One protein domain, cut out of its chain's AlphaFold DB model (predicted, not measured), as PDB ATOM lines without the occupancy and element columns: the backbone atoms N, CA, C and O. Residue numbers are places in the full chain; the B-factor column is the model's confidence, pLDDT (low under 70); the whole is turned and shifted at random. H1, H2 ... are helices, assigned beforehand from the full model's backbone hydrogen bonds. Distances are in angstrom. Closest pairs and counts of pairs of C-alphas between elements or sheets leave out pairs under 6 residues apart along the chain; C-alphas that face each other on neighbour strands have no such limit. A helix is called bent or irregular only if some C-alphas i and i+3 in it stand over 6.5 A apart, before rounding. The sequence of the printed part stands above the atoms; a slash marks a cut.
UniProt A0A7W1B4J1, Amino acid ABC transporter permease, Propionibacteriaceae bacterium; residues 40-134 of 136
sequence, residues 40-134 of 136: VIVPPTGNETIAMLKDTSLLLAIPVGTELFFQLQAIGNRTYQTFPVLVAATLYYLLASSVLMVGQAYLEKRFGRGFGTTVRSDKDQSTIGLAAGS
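This is residues 40 to 134 of the 136 residues of the protein "Amino acid ABC transporter permease" of Propionibacteriaceae bacterium (UniProt A0A7W1B4J1). Two long helices, H1 and H3, run side by side in opposite directions, and the shorter H2 packs at the end where H1 finishes and H3 begins, making an elongated three-helix bundle. From the other end of H3 a thin arm leaves the bundle, and its residues 117 to 134 stick out free with the small helix H4 near the tip. The printed part has 95 residues, with four named helices in the order H1, H2, H3, H4 and no named strand; the class is all helix. The whole is extended, with a radius of gyration of the C-alphas of 21.9 A, and flat, spanning 70 by 41 by 22 A.

H1, residues 40 to 61, begins at C-alpha 40 (285.446, 158.553, 201.597) and is 35.1 A long. It has a kink of 29 degrees near residue 51 and is only just irregular, with C-alphas 58 and 61 at 6.6 A. H2 is residues 68 to 79, 16.7 A. H3, residues 82 to 111, is 42.5 A long and ends at C-alpha 111 (281.024, 154.445, 207.181). H4 is residues 125 to 132, 11.4 A, ending at C-alpha 132 (323.669, 162.792, 190.513).

H1 and H3 touch, opposite ways at a shallow tilt of 15 degrees; their closest C-alphas, of Gly 46 and Gln 104, are 5.9 A apart. H1 touches H2 with residues 57 to 60 alone, closest at the C-alphas of Leu 60 and Phe 70, 5.0 A. H2 and H3 form a helical hairpin at a shallow tilt of 16 degrees; H3 touches H2 with residues 82 to 89 alone, closest at the C-alphas of Gly 76 and Thr 82, 4.4 A. H4 is apart from H1, H2 and H3. Every O i to N i+4 pair is within hydrogen-bond range in H2 and H3, against 12 of 18 in H1 and 3 of 4 in H4.

The C-alphas farthest apart, of Thr 79 and Ser 134, are 70.9 A apart. The printed part has no cut. The link from H3 to H4, residues 112 to 124, is long. Mean pLDDT of the printed part is 77.4, and residues 63, 65 and 112 to 134 are under 70.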
ATOM      1  N   VAL A  40     284.285 157.656 201.710       82.94
ATOM      2  CA  VAL A  40     285.446 158.553 201.597       82.94
ATOM      3  C   VAL A  40     285.055 160.017 201.816       82.94
ATOM      4  O   VAL A  40     285.820 160.778 202.395       82.94
ATOM      5  N   ILE A  41     283.861 160.422 201.375       86.62
ATOM      6  CA  ILE A  41     283.375 161.812 201.464       86.62
ATOM      7  C   ILE A  41     282.949 162.168 202.889       86.62
ATOM      8  O   ILE A  41     283.177 163.283 203.350       86.62
ATOM      9  N   VAL A  42     282.316 161.229 203.590       86.69
ATOM     10  CA  VAL A  42     281.642 161.502 204.862       86.69
ATOM     11  C   VAL A  42     282.597 161.933 205.991       86.69
ATOM     12  O   VAL A  42     282.296 162.948 206.625       86.69
ATOM     13  N   PRO A  43     283.739 161.256 206.244       84.06
ATOM     14  CA  PRO A  43     284.665 161.677 207.300       84.06
ATOM     15  C   PRO A  43     285.201 163.118 207.143       84.06
ATOM     16  O   PRO A  43     285.045 163.908 208.077       84.06
ATOM     17  N   PRO A  44     285.764 163.534 205.985       85.00
ATOM     18  CA  PRO A  44     286.276 164.895 205.829       85.00
ATOM     19  C   PRO A  44     285.169 165.956 205.846       85.00
ATOM     20  O   PRO A  44     285.380 167.031 206.400       85.00
ATOM     21  N   THR A  45     283.974 165.674 205.312       86.62
ATOM     22  CA  THR A  45     282.844 166.616 205.397       86.62
ATOM     23  C   THR A  45     282.392 166.857 206.840       86.62
ATOM     24  O   THR A  45     282.040 167.984 207.186       86.62
ATOM     25  N   GLY A  46     282.430 165.834 207.702       85.44
ATOM     26  CA  GLY A  46     282.151 165.993 209.131       85.44
ATOM     27  C   GLY A  46     283.150 166.929 209.813       85.44
ATOM     28  O   GLY A  46     282.745 167.869 210.497       85.44
ATOM     29  N   ASN A  47     284.443 166.734 209.549       86.50
ATOM     30  CA  ASN A  47     285.496 167.586 210.098       86.50
ATOM     31  C   ASN A  47     285.381 169.045 209.620       86.50
ATOM     32  O   ASN A  47     285.455 169.967 210.431       86.50
ATOM     33  N   GLU A  48     285.120 169.259 208.328       88.19
ATOM     34  CA  GLU A  48     284.858 170.596 207.774       88.19
ATOM     35  C   GLU A  48     283.624 171.249 208.401       88.19
ATOM     36  O   GLU A  48     283.633 172.436 208.693       88.19
ATOM     37  N   THR A  49     282.569 170.487 208.695       87.75
ATOM     38  CA  THR A  49     281.374 171.036 209.359       87.75
ATOM     39  C   THR A  49     281.688 171.543 210.771       87.75
ATOM     40  O   THR A  49     281.191 172.591 211.177       87.75
ATOM     41  N   ILE A  50     282.549 170.839 211.513       87.56
ATOM     42  CA  ILE A  50     283.011 171.278 212.839       87.56
ATOM     43  C   ILE A  50     283.905 172.519 212.724       87.56
ATOM     44  O   ILE A  50     283.826 173.410 213.572       87.56
ATOM     45  N   ALA A  51     284.760 172.586 211.699       88.50
ATOM     46  CA  ALA A  51     285.575 173.766 211.420       88.50
ATOM     47  C   ALA A  51     284.690 174.977 211.095       88.50
ATOM     48  O   ALA A  51     284.761 175.979 211.802       88.50
ATOM     49  N   MET A  52     283.755 174.816 210.154       89.19
ATOM     50  CA  MET A  52     282.790 175.845 209.772       89.19
ATOM     51  C   MET A  52     281.962 176.337 210.960       89.19
ATOM     52  O   MET A  52     281.743 177.536 211.069       89.19
ATOM     53  N   LEU A  53     281.537 175.455 211.877       88.31
ATOM     54  CA  LEU A  53     280.817 175.871 213.090       88.31
ATOM     55  C   LEU A  53     281.653 176.802 213.976       88.31
ATOM     56  O   LEU A  53     281.102 177.678 214.627       88.31
ATOM     57  N   LYS A  54     282.973 176.633 214.041       87.19
ATOM     58  CA  LYS A  54     283.828 177.584 214.764       87.19
ATOM     59  C   LYS A  54     284.018 178.857 213.950       87.19
ATOM     60  O   LYS A  54     283.931 179.943 214.508       87.19
ATOM     61  N   ASP A  55     284.195 178.734 212.640       88.06
ATOM     62  CA  ASP A  55     284.381 179.880 211.751       88.06
ATOM     63  C   ASP A  55     283.138 180.779 211.686       88.06
ATOM     64  O   ASP A  55     283.276 181.980 211.451       88.06
ATOM     65  N   THR A  56     281.932 180.271 211.990       86.31
ATOM     66  CA  THR A  56     280.749 181.135 212.130       86.31
ATOM     67  C   THR A  56     280.918 182.184 213.221       86.31
ATOM     68  O   THR A  56     280.304 183.239 213.116       86.31
ATOM     69  N   SER A  57     281.774 181.972 214.229       80.44
ATOM     70  CA  SER A  57     282.021 183.007 215.236       80.44
ATOM     71  C   SER A  57     282.678 184.253 214.635       80.44
ATOM     72  O   SER A  57     282.518 185.333 215.187       80.44
ATOM     73  N   LEU A  58     283.378 184.150 213.495       81.94
ATOM     74  CA  LEU A  58     283.947 185.306 212.783       81.94
ATOM     75  C   LEU A  58     282.871 186.282 212.277       81.94
ATOM     76  O   LEU A  58     283.178 187.447 212.023       81.94
ATOM     77  N   LEU A  59     281.607 185.844 212.175       80.00
ATOM     78  CA  LEU A  59     280.477 186.702 211.803       80.00
ATOM     79  C   LEU A  59     280.209 187.817 212.817       80.00
ATOM     80  O   LEU A  59     279.475 188.734 212.477       80.00
ATOM     81  N   LEU A  60     280.842 187.805 213.996       73.25
ATOM     82  CA  LEU A  60     280.765 188.869 215.004       73.25
ATOM     83  C   LEU A  60     281.081 190.279 214.464       73.25
ATOM     84  O   LEU A  60     280.632 191.274 215.031       73.25
ATOM     85  N   ALA A  61     281.851 190.377 213.371       72.69
ATOM     86  CA  ALA A  61     282.177 191.640 212.705       72.69
ATOM     87  C   ALA A  61     280.969 192.270 211.984       72.69
ATOM     88  O   ALA A  61     280.989 193.453 211.647       72.69
ATOM     89  N   ILE A  62     279.918 191.485 211.749       77.00
ATOM     90  CA  ILE A  62     278.649 191.906 211.169       77.00
ATOM     91  C   ILE A  62     277.589 191.750 212.270       77.00
ATOM     92  O   ILE A  62     277.566 190.725 212.944       77.00
ATOM     93  N   PRO A  63     276.685 192.723 212.479       65.06
ATOM     94  CA  PRO A  63     275.652 192.622 213.508       65.06
ATOM     95  C   PRO A  63     274.561 191.621 213.100       65.06
ATOM     96  O   PRO A  63     273.446 191.983 212.727       65.06
ATOM     97  N   VAL A  64     274.893 190.333 213.166       75.44
ATOM     98  CA  VAL A  64     273.977 189.218 212.964       75.44
ATOM     99  C   VAL A  64     273.376 188.878 214.321       75.44
ATOM    100  O   VAL A  64     273.970 188.174 215.131       75.44
ATOM    101  N   GLY A  65     272.172 189.389 214.583       69.50
ATOM    102  CA  GLY A  65     271.503 189.226 215.878       69.50
ATOM    103  C   GLY A  65     271.207 187.775 216.272       69.50
ATOM    104  O   GLY A  65     270.885 187.528 217.428       69.50
ATOM    105  N   THR A  66     271.312 186.818 215.350       74.50
ATOM    106  CA  THR A  66     271.107 185.382 215.595       74.50
ATOM    107  C   THR A  66     272.397 184.618 215.909       74.50
ATOM    108  O   THR A  66     272.325 183.431 216.215       74.50
ATOM    109  N   GLU A  67     273.566 185.260 215.832       80.38
ATOM    110  CA  GLU A  67     274.855 184.616 216.086       80.38
ATOM    111  C   GLU A  67     275.192 184.625 217.588       80.38
ATOM    112  O   GLU A  67     275.022 185.626 218.289       80.38
ATOM    113  N   LEU A  68     275.627 183.472 218.104       82.25
ATOM    114  CA  LEU A  68     275.784 183.233 219.540       82.25
ATOM    115  C   LEU A  68     276.920 184.064 220.150       82.25
ATOM    116  O   LEU A  68     276.765 184.611 221.244       82.25
ATOM    117  N   PHE A  69     278.059 184.161 219.464       83.25
ATOM    118  CA  PHE A  69     279.225 184.900 219.938       83.25
ATOM    119  C   PHE A  69     278.934 186.404 220.020       83.25
ATOM    120  O   PHE A  69     279.266 187.041 221.020       83.25
ATOM    121  N   PHE A  70     278.236 186.952 219.029       82.44
ATOM    122  CA  PHE A  70     277.780 188.333 218.969       82.44
ATOM    123  C   PHE A  70     276.827 188.652 220.123       82.44
ATOM    124  O   PHE A  70     277.015 189.649 220.822       82.44
ATOM    125  N   GLN A  71     275.837 187.789 220.385       83.25
ATOM    126  CA  GLN A  71     274.925 187.973 221.518       83.25
ATOM    127  C   GLN A  71     275.655 187.942 222.862       83.25
ATOM    128  O   GLN A  71     275.414 188.799 223.716       83.25
ATOM    129  N   LEU A  72     276.566 186.985 223.050       82.44
ATOM    130  CA  LEU A  72     277.356 186.888 224.273       82.44
ATOM    131  C   LEU A  72     278.210 188.144 224.455       82.44
ATOM    132  O   LEU A  72     278.123 188.787 225.498       82.44
ATOM    133  N   GLN A  73     278.945 188.576 223.430       83.56
ATOM    134  CA  GLN A  73     279.766 189.785 223.492       83.56
ATOM    135  C   GLN A  73     278.934 191.053 223.761       83.56
ATOM    136  O   GLN A  73     279.354 191.906 224.547       83.56
ATOM    137  N   ALA A  74     277.726 191.154 223.201       84.44
ATOM    138  CA  ALA A  74     276.797 192.245 223.492       84.44
ATOM    139  C   ALA A  74     276.356 192.267 224.967       84.44
ATOM    140  O   ALA A  74     276.261 193.343 225.558       84.44
ATOM    141  N   ILE A  75     276.126 191.103 225.585       84.19
ATOM    142  CA  ILE A  75     275.834 190.994 227.025       84.19
ATOM    143  C   ILE A  75     277.066 191.391 227.848       84.19
ATOM    144  O   ILE A  75     276.951 192.210 228.757       84.19
ATOM    145  N   GLY A  76     278.253 190.893 227.490       85.38
ATOM    146  CA  GLY A  76     279.507 191.230 228.173       85.38
ATOM    147  C   GLY A  76     279.797 192.730 228.191       85.38
ATOM    148  O   GLY A  76     280.171 193.264 229.235       85.38
ATOM    149  N   ASN A  77     279.531 193.420 227.079       85.62
ATOM    150  CA  ASN A  77     279.671 194.873 226.977       85.62
ATOM    151  C   ASN A  77     278.632 195.641 227.807       85.62
ATOM    152  O   ASN A  77     278.943 196.710 228.321       85.62
ATOM    153  N   ARG A  78     277.410 195.114 227.968       86.31
ATOM    154  CA  ARG A  78     276.363 195.740 228.802       86.31
ATOM    155  C   ARG A  78     276.624 195.564 230.296       86.31
ATOM    156  O   ARG A  78     276.344 196.466 231.075       86.31
ATOM    157  N   THR A  79     277.139 194.403 230.690       85.75
ATOM    158  CA  THR A  79     277.396 194.052 232.096       85.75
ATOM    159  C   THR A  79     278.806 194.458 232.546       85.75
ATOM    160  O   THR A  79     279.138 194.310 233.718       85.75
ATOM    161  N   TYR A  80     279.648 194.967 231.634       83.25
ATOM    162  CA  TYR A  80     281.079 195.241 231.853       83.25
ATOM    163  C   TYR A  80     281.867 194.018 232.359       83.25
ATOM    164  O   TYR A  80     282.907 194.134 233.003       83.25
ATOM    165  N   GLN A  81     281.368 192.823 232.049       86.00
ATOM    166  CA  GLN A  81     281.909 191.537 232.476       86.00
ATOM    167  C   GLN A  81     282.358 190.728 231.255       86.00
ATOM    168  O   GLN A  81     281.877 189.630 230.985       86.00
ATOM    169  N   THR A  82     283.303 191.278 230.493       83.12
ATOM    170  CA  THR A  82     283.777 190.677 229.235       83.12
ATOM    171  C   THR A  82     284.460 189.327 229.452       83.12
ATOM    172  O   THR A  82     284.190 188.375 228.726       83.12
ATOM    173  N   PHE A  83     285.312 189.213 230.475       87.06
ATOM    174  CA  PHE A  83     286.065 187.984 230.745       87.06
ATOM    175  C   PHE A  83     285.172 186.752 231.015       87.06
ATOM    176  O   PHE A  83     285.315 185.763 230.294       87.06
ATOM    177  N   PRO A  84     284.222 186.768 231.975       86.75
ATOM    178  CA  PRO A  84     283.375 185.599 232.238       86.75
ATOM    179  C   PRO A  84     282.463 185.240 231.055       86.75
ATOM    180  O   PRO A  84     282.186 184.066 230.824       86.75
ATOM    181  N   VAL A  85     282.044 186.226 230.263       88.94
ATOM    182  CA  VAL A  85     281.236 186.009 229.057       88.94
ATOM    183  C   VAL A  85     282.031 185.313 227.951       88.94
ATOM    184  O   VAL A  85     281.500 184.415 227.301       88.94
ATOM    185  N   LEU A  86     283.305 185.668 227.755       86.75
ATOM    186  CA  LEU A  86     284.174 184.971 226.803       86.75
ATOM    187  C   LEU A  86     284.397 183.512 227.212       86.75
ATOM    188  O   LEU A  86     284.323 182.630 226.363       86.75
ATOM    189  N   VAL A  87     284.581 183.244 228.510       90.44
ATOM    190  CA  VAL A  87     284.668 181.870 229.032       90.44
ATOM    191  C   VAL A  87     283.379 181.096 228.744       90.44
ATOM    192  O   VAL A  87     283.440 179.974 228.244       90.44
ATOM    193  N   ALA A  88     282.211 181.699 228.988       89.50
ATOM    194  CA  ALA A  88     280.926 181.084 228.661       89.50
ATOM    195  C   ALA A  88     280.794 180.794 227.155       89.50
ATOM    196  O   ALA A  88     280.382 179.697 226.781       89.50
ATOM    197  N   ALA A  89     281.201 181.729 226.288       88.81
ATOM    198  CA  ALA A  89     281.215 181.530 224.839       88.81
ATOM    199  C   ALA A  89     282.101 180.345 224.441       88.81
ATOM    200  O   ALA A  89     281.651 179.457 223.719       88.81
ATOM    201  N   THR A  90     283.329 180.278 224.962       89.69
ATOM    202  CA  THR A  90     284.230 179.150 224.714       89.69
ATOM    203  C   THR A  90     283.611 177.827 225.151       89.69
ATOM    204  O   THR A  90     283.670 176.865 224.392       89.69
ATOM    205  N   LEU A  91     282.976 177.771 226.327       92.62
ATOM    206  CA  LEU A  91     282.300 176.565 226.815       92.62
ATOM    207  C   LEU A  91     281.134 176.144 225.912       92.62
ATOM    208  O   LEU A  91     280.995 174.956 225.628       92.62
ATOM    209  N   TYR A  92     280.339 177.093 225.411       91.19
ATOM    210  CA  TYR A  92     279.271 176.803 224.453       91.19
ATOM    211  C   TYR A  92     279.810 176.226 223.143       91.19
ATOM    212  O   TYR A  92     279.319 175.198 222.679       91.19
ATOM    213  N   TYR A  93     280.842 176.843 222.565       89.75
ATOM    214  CA  TYR A  93     281.474 176.348 221.339       89.75
ATOM    215  C   TYR A  93     282.165 174.988 221.552       89.75
ATOM    216  O   TYR A  93     282.111 174.118 220.678       89.75
ATOM    217  N   LEU A  94     282.755 174.751 222.729       91.38
ATOM    218  CA  LEU A  94     283.288 173.442 223.126       91.38
ATOM    219  C   LEU A  94     282.189 172.383 223.211       91.38
ATOM    220  O   LEU A  94     282.348 171.288 222.680       91.38
ATOM    221  N   LEU A  95     281.063 172.709 223.839       93.31
ATOM    222  CA  LEU A  95     279.936 171.793 223.970       93.31
ATOM    223  C   LEU A  95     279.326 171.474 222.600       93.31
ATOM    224  O   LEU A  95     279.124 170.305 222.278       93.31
ATOM    225  N   ALA A  96     279.109 172.488 221.761       89.56
ATOM    226  CA  ALA A  96     278.589 172.314 220.408       89.56
ATOM    227  C   ALA A  96     279.520 171.449 219.541       89.56
ATOM    228  O   ALA A  96     279.074 170.487 218.911       89.56
ATOM    229  N   SER A  97     280.824 171.744 219.546       90.12
ATOM    230  CA  SER A  97     281.814 170.953 218.803       90.12
ATOM    231  C   SER A  97     281.958 169.529 219.347       90.12
ATOM    232  O   SER A  97     282.086 168.596 218.559       90.12
ATOM    233  N   SER A  98     281.854 169.327 220.663       90.94
ATOM    234  CA  SER A  98     281.857 167.997 221.282       90.94
ATOM    235  C   SER A  98     280.648 167.159 220.850       90.94
ATOM    236  O   SER A  98     280.814 166.007 220.447       90.94
ATOM    237  N   VAL A  99     279.444 167.743 220.829       91.62
ATOM    238  CA  VAL A  99     278.231 167.068 220.334       91.62
ATOM    239  C   VAL A  99     278.386 166.669 218.863       91.62
ATOM    240  O   VAL A  99     278.078 165.532 218.497       91.62
ATOM    241  N   LEU A 100     278.914 167.565 218.023       88.88
ATOM    242  CA  LEU A 100     279.191 167.246 216.621       88.88
ATOM    243  C   LEU A 100     280.243 166.145 216.467       88.88
ATOM    244  O   LEU A 100     280.077 165.275 215.616       88.88
ATOM    245  N   MET A 101     281.283 166.136 217.301       88.56
ATOM    246  CA  MET A 101     282.322 165.106 217.286       88.56
ATOM    247  C   MET A 101     281.757 163.726 217.653       88.56
ATOM    248  O   MET A 101     282.105 162.731 217.020       88.56
ATOM    249  N   VAL A 102     280.824 163.649 218.606       89.19
ATOM    250  CA  VAL A 102     280.094 162.404 218.909       89.19
ATOM    251  C   VAL A 102     279.239 161.966 217.715       89.19
ATOM    252  O   VAL A 102     279.238 160.786 217.353       89.19
ATOM    253  N   GLY A 103     278.552 162.907 217.062       87.69
ATOM    254  CA  GLY A 103     277.801 162.645 215.832       87.69
ATOM    255  C   GLY A 103     278.692 162.106 214.706       87.69
ATOM    256  O   GLY A 103     278.356 161.098 214.081       87.69
ATOM    257  N   GLN A 104     279.860 162.721 214.501       86.75
ATOM    258  CA  GLN A 104     280.880 162.269 213.557       86.75
ATOM    259  C   GLN A 104     281.374 160.868 213.916       86.75
ATOM    260  O   GLN A 104     281.408 160.018 213.037       86.75
ATOM    261  N   ALA A 105     281.685 160.581 215.182       85.38
ATOM    262  CA  ALA A 105     282.139 159.258 215.609       85.38
ATOM    263  C   ALA A 105     281.095 158.166 215.316       85.38
ATOM    264  O   ALA A 105     281.433 157.047 214.923       85.38
ATOM    265  N   TYR A 106     279.804 158.485 215.448       84.62
ATOM    266  CA  TYR A 106     278.725 157.570 215.075       84.62
ATOM    267  C   TYR A 106     278.650 157.350 213.558       84.62
ATOM    268  O   TYR A 106     278.415 156.236 213.079       84.62
ATOM    269  N   LEU A 107     278.881 158.417 212.795       81.31
ATOM    270  CA  LEU A 107     278.905 158.400 211.341       81.31
ATOM    271  C   LEU A 107     280.120 157.617 210.817       81.31
ATOM    272  O   LEU A 107     279.980 156.760 209.947       81.31
ATOM    273  N   GLU A 108     281.288 157.797 211.424       79.62
ATOM    274  CA  GLU A 108     282.488 157.001 211.186       79.62
ATOM    275  C   GLU A 108     282.295 155.546 211.590       79.62
ATOM    276  O   GLU A 108     282.695 154.653 210.860       79.62
ATOM    277  N   LYS A 109     281.597 155.240 212.684       80.69
ATOM    278  CA  LYS A 109     281.274 153.841 212.998       80.69
ATOM    279  C   LYS A 109     280.413 153.192 211.904       80.69
ATOM    280  O   LYS A 109     280.525 151.989 211.665       80.69
ATOM    281  N   ARG A 110     279.569 153.977 211.224       78.50
ATOM    282  CA  ARG A 110     278.700 153.516 210.129       78.50
ATOM    283  C   ARG A 110     279.410 153.427 208.772       78.50
ATOM    284  O   ARG A 110     279.069 152.548 207.984       78.50
ATOM    285  N   PHE A 111     280.373 154.308 208.496       71.94
ATOM    286  CA  PHE A 111     281.024 154.445 207.181       71.94
ATOM    287  C   PHE A 111     282.538 154.144 207.168       71.94
ATOM    288  O   PHE A 111     283.112 153.924 206.106       71.94
ATOM    289  N   GLY A 112     283.185 154.096 208.328       57.50
ATOM    290  CA  GLY A 112     284.624 154.286 208.552       57.50
ATOM    291  C   GLY A 112     285.475 153.022 208.605       57.50
ATOM    292  O   GLY A 112     286.402 152.923 209.401       57.50
ATOM    293  N   ARG A 113     285.222 152.055 207.723       58.19
ATOM    294  CA  ARG A 113     286.265 151.081 207.371       58.19
ATOM    295  C   ARG A 113     286.723 151.321 205.936       58.19
ATOM    296  O   ARG A 113     286.119 150.798 205.006       58.19
ATOM    297  N   GLY A 114     287.808 152.082 205.784       52.94
ATOM    298  CA  GLY A 114     288.616 152.110 204.563       52.94
ATOM    299  C   GLY A 114     289.228 153.476 204.271       52.94
ATOM    300  O   GLY A 114     288.498 154.424 204.032       52.94
ATOM    301  N   PHE A 115     290.560 153.515 204.214       52.31
ATOM    302  CA  PHE A 115     291.429 154.640 203.840       52.31
ATOM    303  C   PHE A 115     291.777 155.648 204.939       52.31
ATOM    304  O   PHE A 115     291.336 156.791 204.952       52.31
ATOM    305  N   GLY A 116     292.721 155.238 205.791       47.03
ATOM    306  CA  GLY A 116     293.751 156.172 206.230       47.03
ATOM    307  C   GLY A 116     294.538 156.621 205.000       47.03
ATOM    308  O   GLY A 116     295.028 155.788 204.237       47.03
ATOM    309  N   THR A 117     294.602 157.927 204.775       48.06
ATOM    310  CA  THR A 117     295.418 158.565 203.746       48.06
ATOM    311  C   THR A 117     296.865 158.117 203.935       48.06
ATOM    312  O   THR A 117     297.589 158.672 204.758       48.06
ATOM    313  N   THR A 118     297.317 157.101 203.201       45.09
ATOM    314  CA  THR A 118     298.750 156.868 203.040       45.09
ATOM    315  C   THR A 118     299.261 158.011 202.183       45.09
ATOM    316  O   THR A 118     299.319 157.913 200.957       45.09
ATOM    317  N   VAL A 119     299.573 159.135 202.827       50.84
ATOM    318  CA  VAL A 119     300.452 160.147 202.258       50.84
ATOM    319  C   VAL A 119     301.753 159.404 201.996       50.84
ATOM    320  O   VAL A 119     302.520 159.131 202.919       50.84
ATOM    321  N   ARG A 120     301.954 158.963 200.750       50.53
ATOM    322  CA  ARG A 120     303.235 158.435 200.298       50.53
ATOM    323  C   ARG A 120     304.216 159.580 200.490       50.53
ATOM    324  O   ARG A 120     304.204 160.538 199.727       50.53
ATOM    325  N   SER A 121     304.967 159.526 201.585       49.97
ATOM    326  CA  SER A 121     306.040 160.466 201.861       49.97
ATOM    327  C   SER A 121     307.027 160.320 200.712       49.97
ATOM    328  O   SER A 121     307.710 159.305 200.606       49.97
ATOM    329  N   ASP A 122     307.036 161.305 199.820       55.16
ATOM    330  CA  ASP A 122     307.913 161.418 198.653       55.16
ATOM    331  C   ASP A 122     309.351 161.762 199.093       55.16
ATOM    332  O   ASP A 122     309.999 162.676 198.594       55.16
ATOM    333  N   LYS A 123     309.843 161.052 200.115       58.50
ATOM    334  CA  LYS A 123     311.180 161.209 200.695       58.50
ATOM    335  C   LYS A 123     312.272 160.534 199.859       58.50
ATOM    336  O   LYS A 123     313.432 160.604 200.243       58.50
ATOM    337  N   ASP A 124     311.912 159.906 198.740       55.53
ATOM    338  CA  ASP A 124     312.822 159.097 197.921       55.53
ATOM    339  C   ASP A 124     313.344 159.832 196.669       55.53
ATOM    340  O   ASP A 124     314.258 159.362 196.002       55.53
ATOM    341  N   GLN A 125     312.813 161.020 196.349       56.03
ATOM    342  CA  GLN A 125     313.302 161.818 195.212       56.03
ATOM    343  C   GLN A 125     314.480 162.740 195.567       56.03
ATOM    344  O   GLN A 125     315.275 163.087 194.693       56.03
ATOM    345  N   SER A 126     314.655 163.116 196.840       58.19
ATOM    346  CA  SER A 126     315.760 163.997 197.253       58.19
ATOM    347  C   SER A 126     317.111 163.278 197.354       58.19
ATOM    348  O   SER A 126     318.153 163.909 197.189       58.19
ATOM    349  N   THR A 127     317.122 161.960 197.564       60.25
ATOM    350  CA  THR A 127     318.348 161.144 197.642       60.25
ATOM    351  C   THR A 127     318.944 160.857 196.261       60.25
ATOM    352  O   THR A 127     320.166 160.824 196.119       60.25
ATOM    353  N   ILE A 128     318.109 160.739 195.224       60.97
ATOM    354  CA  ILE A 128     318.560 160.527 193.837       60.97
ATOM    355  C   ILE A 128     319.184 161.810 193.258       60.97
ATOM    356  O   ILE A 128     320.200 161.747 192.564       60.97
ATOM    357  N   GLY A 129     318.642 162.987 193.598       56.84
ATOM    358  CA  GLY A 129     319.185 164.280 193.160       56.84
ATOM    359  C   GLY A 129     320.563 164.611 193.746       56.84
ATOM    360  O   GLY A 129     321.408 165.159 193.038       56.84
ATOM    361  N   LEU A 130     320.830 164.233 195.004       60.03
ATOM    362  CA  LEU A 130     322.152 164.425 195.618       60.03
ATOM    363  C   LEU A 130     323.219 163.475 195.048       60.03
ATOM    364  O   LEU A 130     324.375 163.876 194.924       60.03
ATOM    365  N   ALA A 131     322.854 162.250 194.661       58.12
ATOM    366  CA  ALA A 131     323.800 161.299 194.072       58.12
ATOM    367  C   ALA A 131     324.246 161.707 192.653       58.12
ATOM    368  O   ALA A 131     325.402 161.508 192.285       58.12
ATOM    369  N   ALA A 132     323.360 162.333 191.871       58.12
ATOM    370  CA  ALA A 132     323.669 162.792 190.513       58.12
ATOM    371  C   ALA A 132     324.548 164.061 190.470       58.12
ATOM    372  O   ALA A 132     325.239 164.295 189.480       58.12
ATOM    373  N   GLY A 133     324.546 164.872 191.534       52.28
ATOM    374  CA  GLY A 133     325.319 166.117 191.623       52.28
ATOM    375  C   GLY A 133     326.782 165.953 192.054       52.28
ATOM    376  O   GLY A 133     327.536 166.913 191.965       52.28
ATOM    377  N   SER A 134     327.195 164.762 192.503       51.91
ATOM    378  CA  SER A 134     328.569 164.502 192.972       51.91
ATOM    379  C   SER A 134     329.502 163.932 191.890       51.91
ATOM    380  O   SER A 134     330.651 163.613 192.189       51.91
TER     381      SER A 134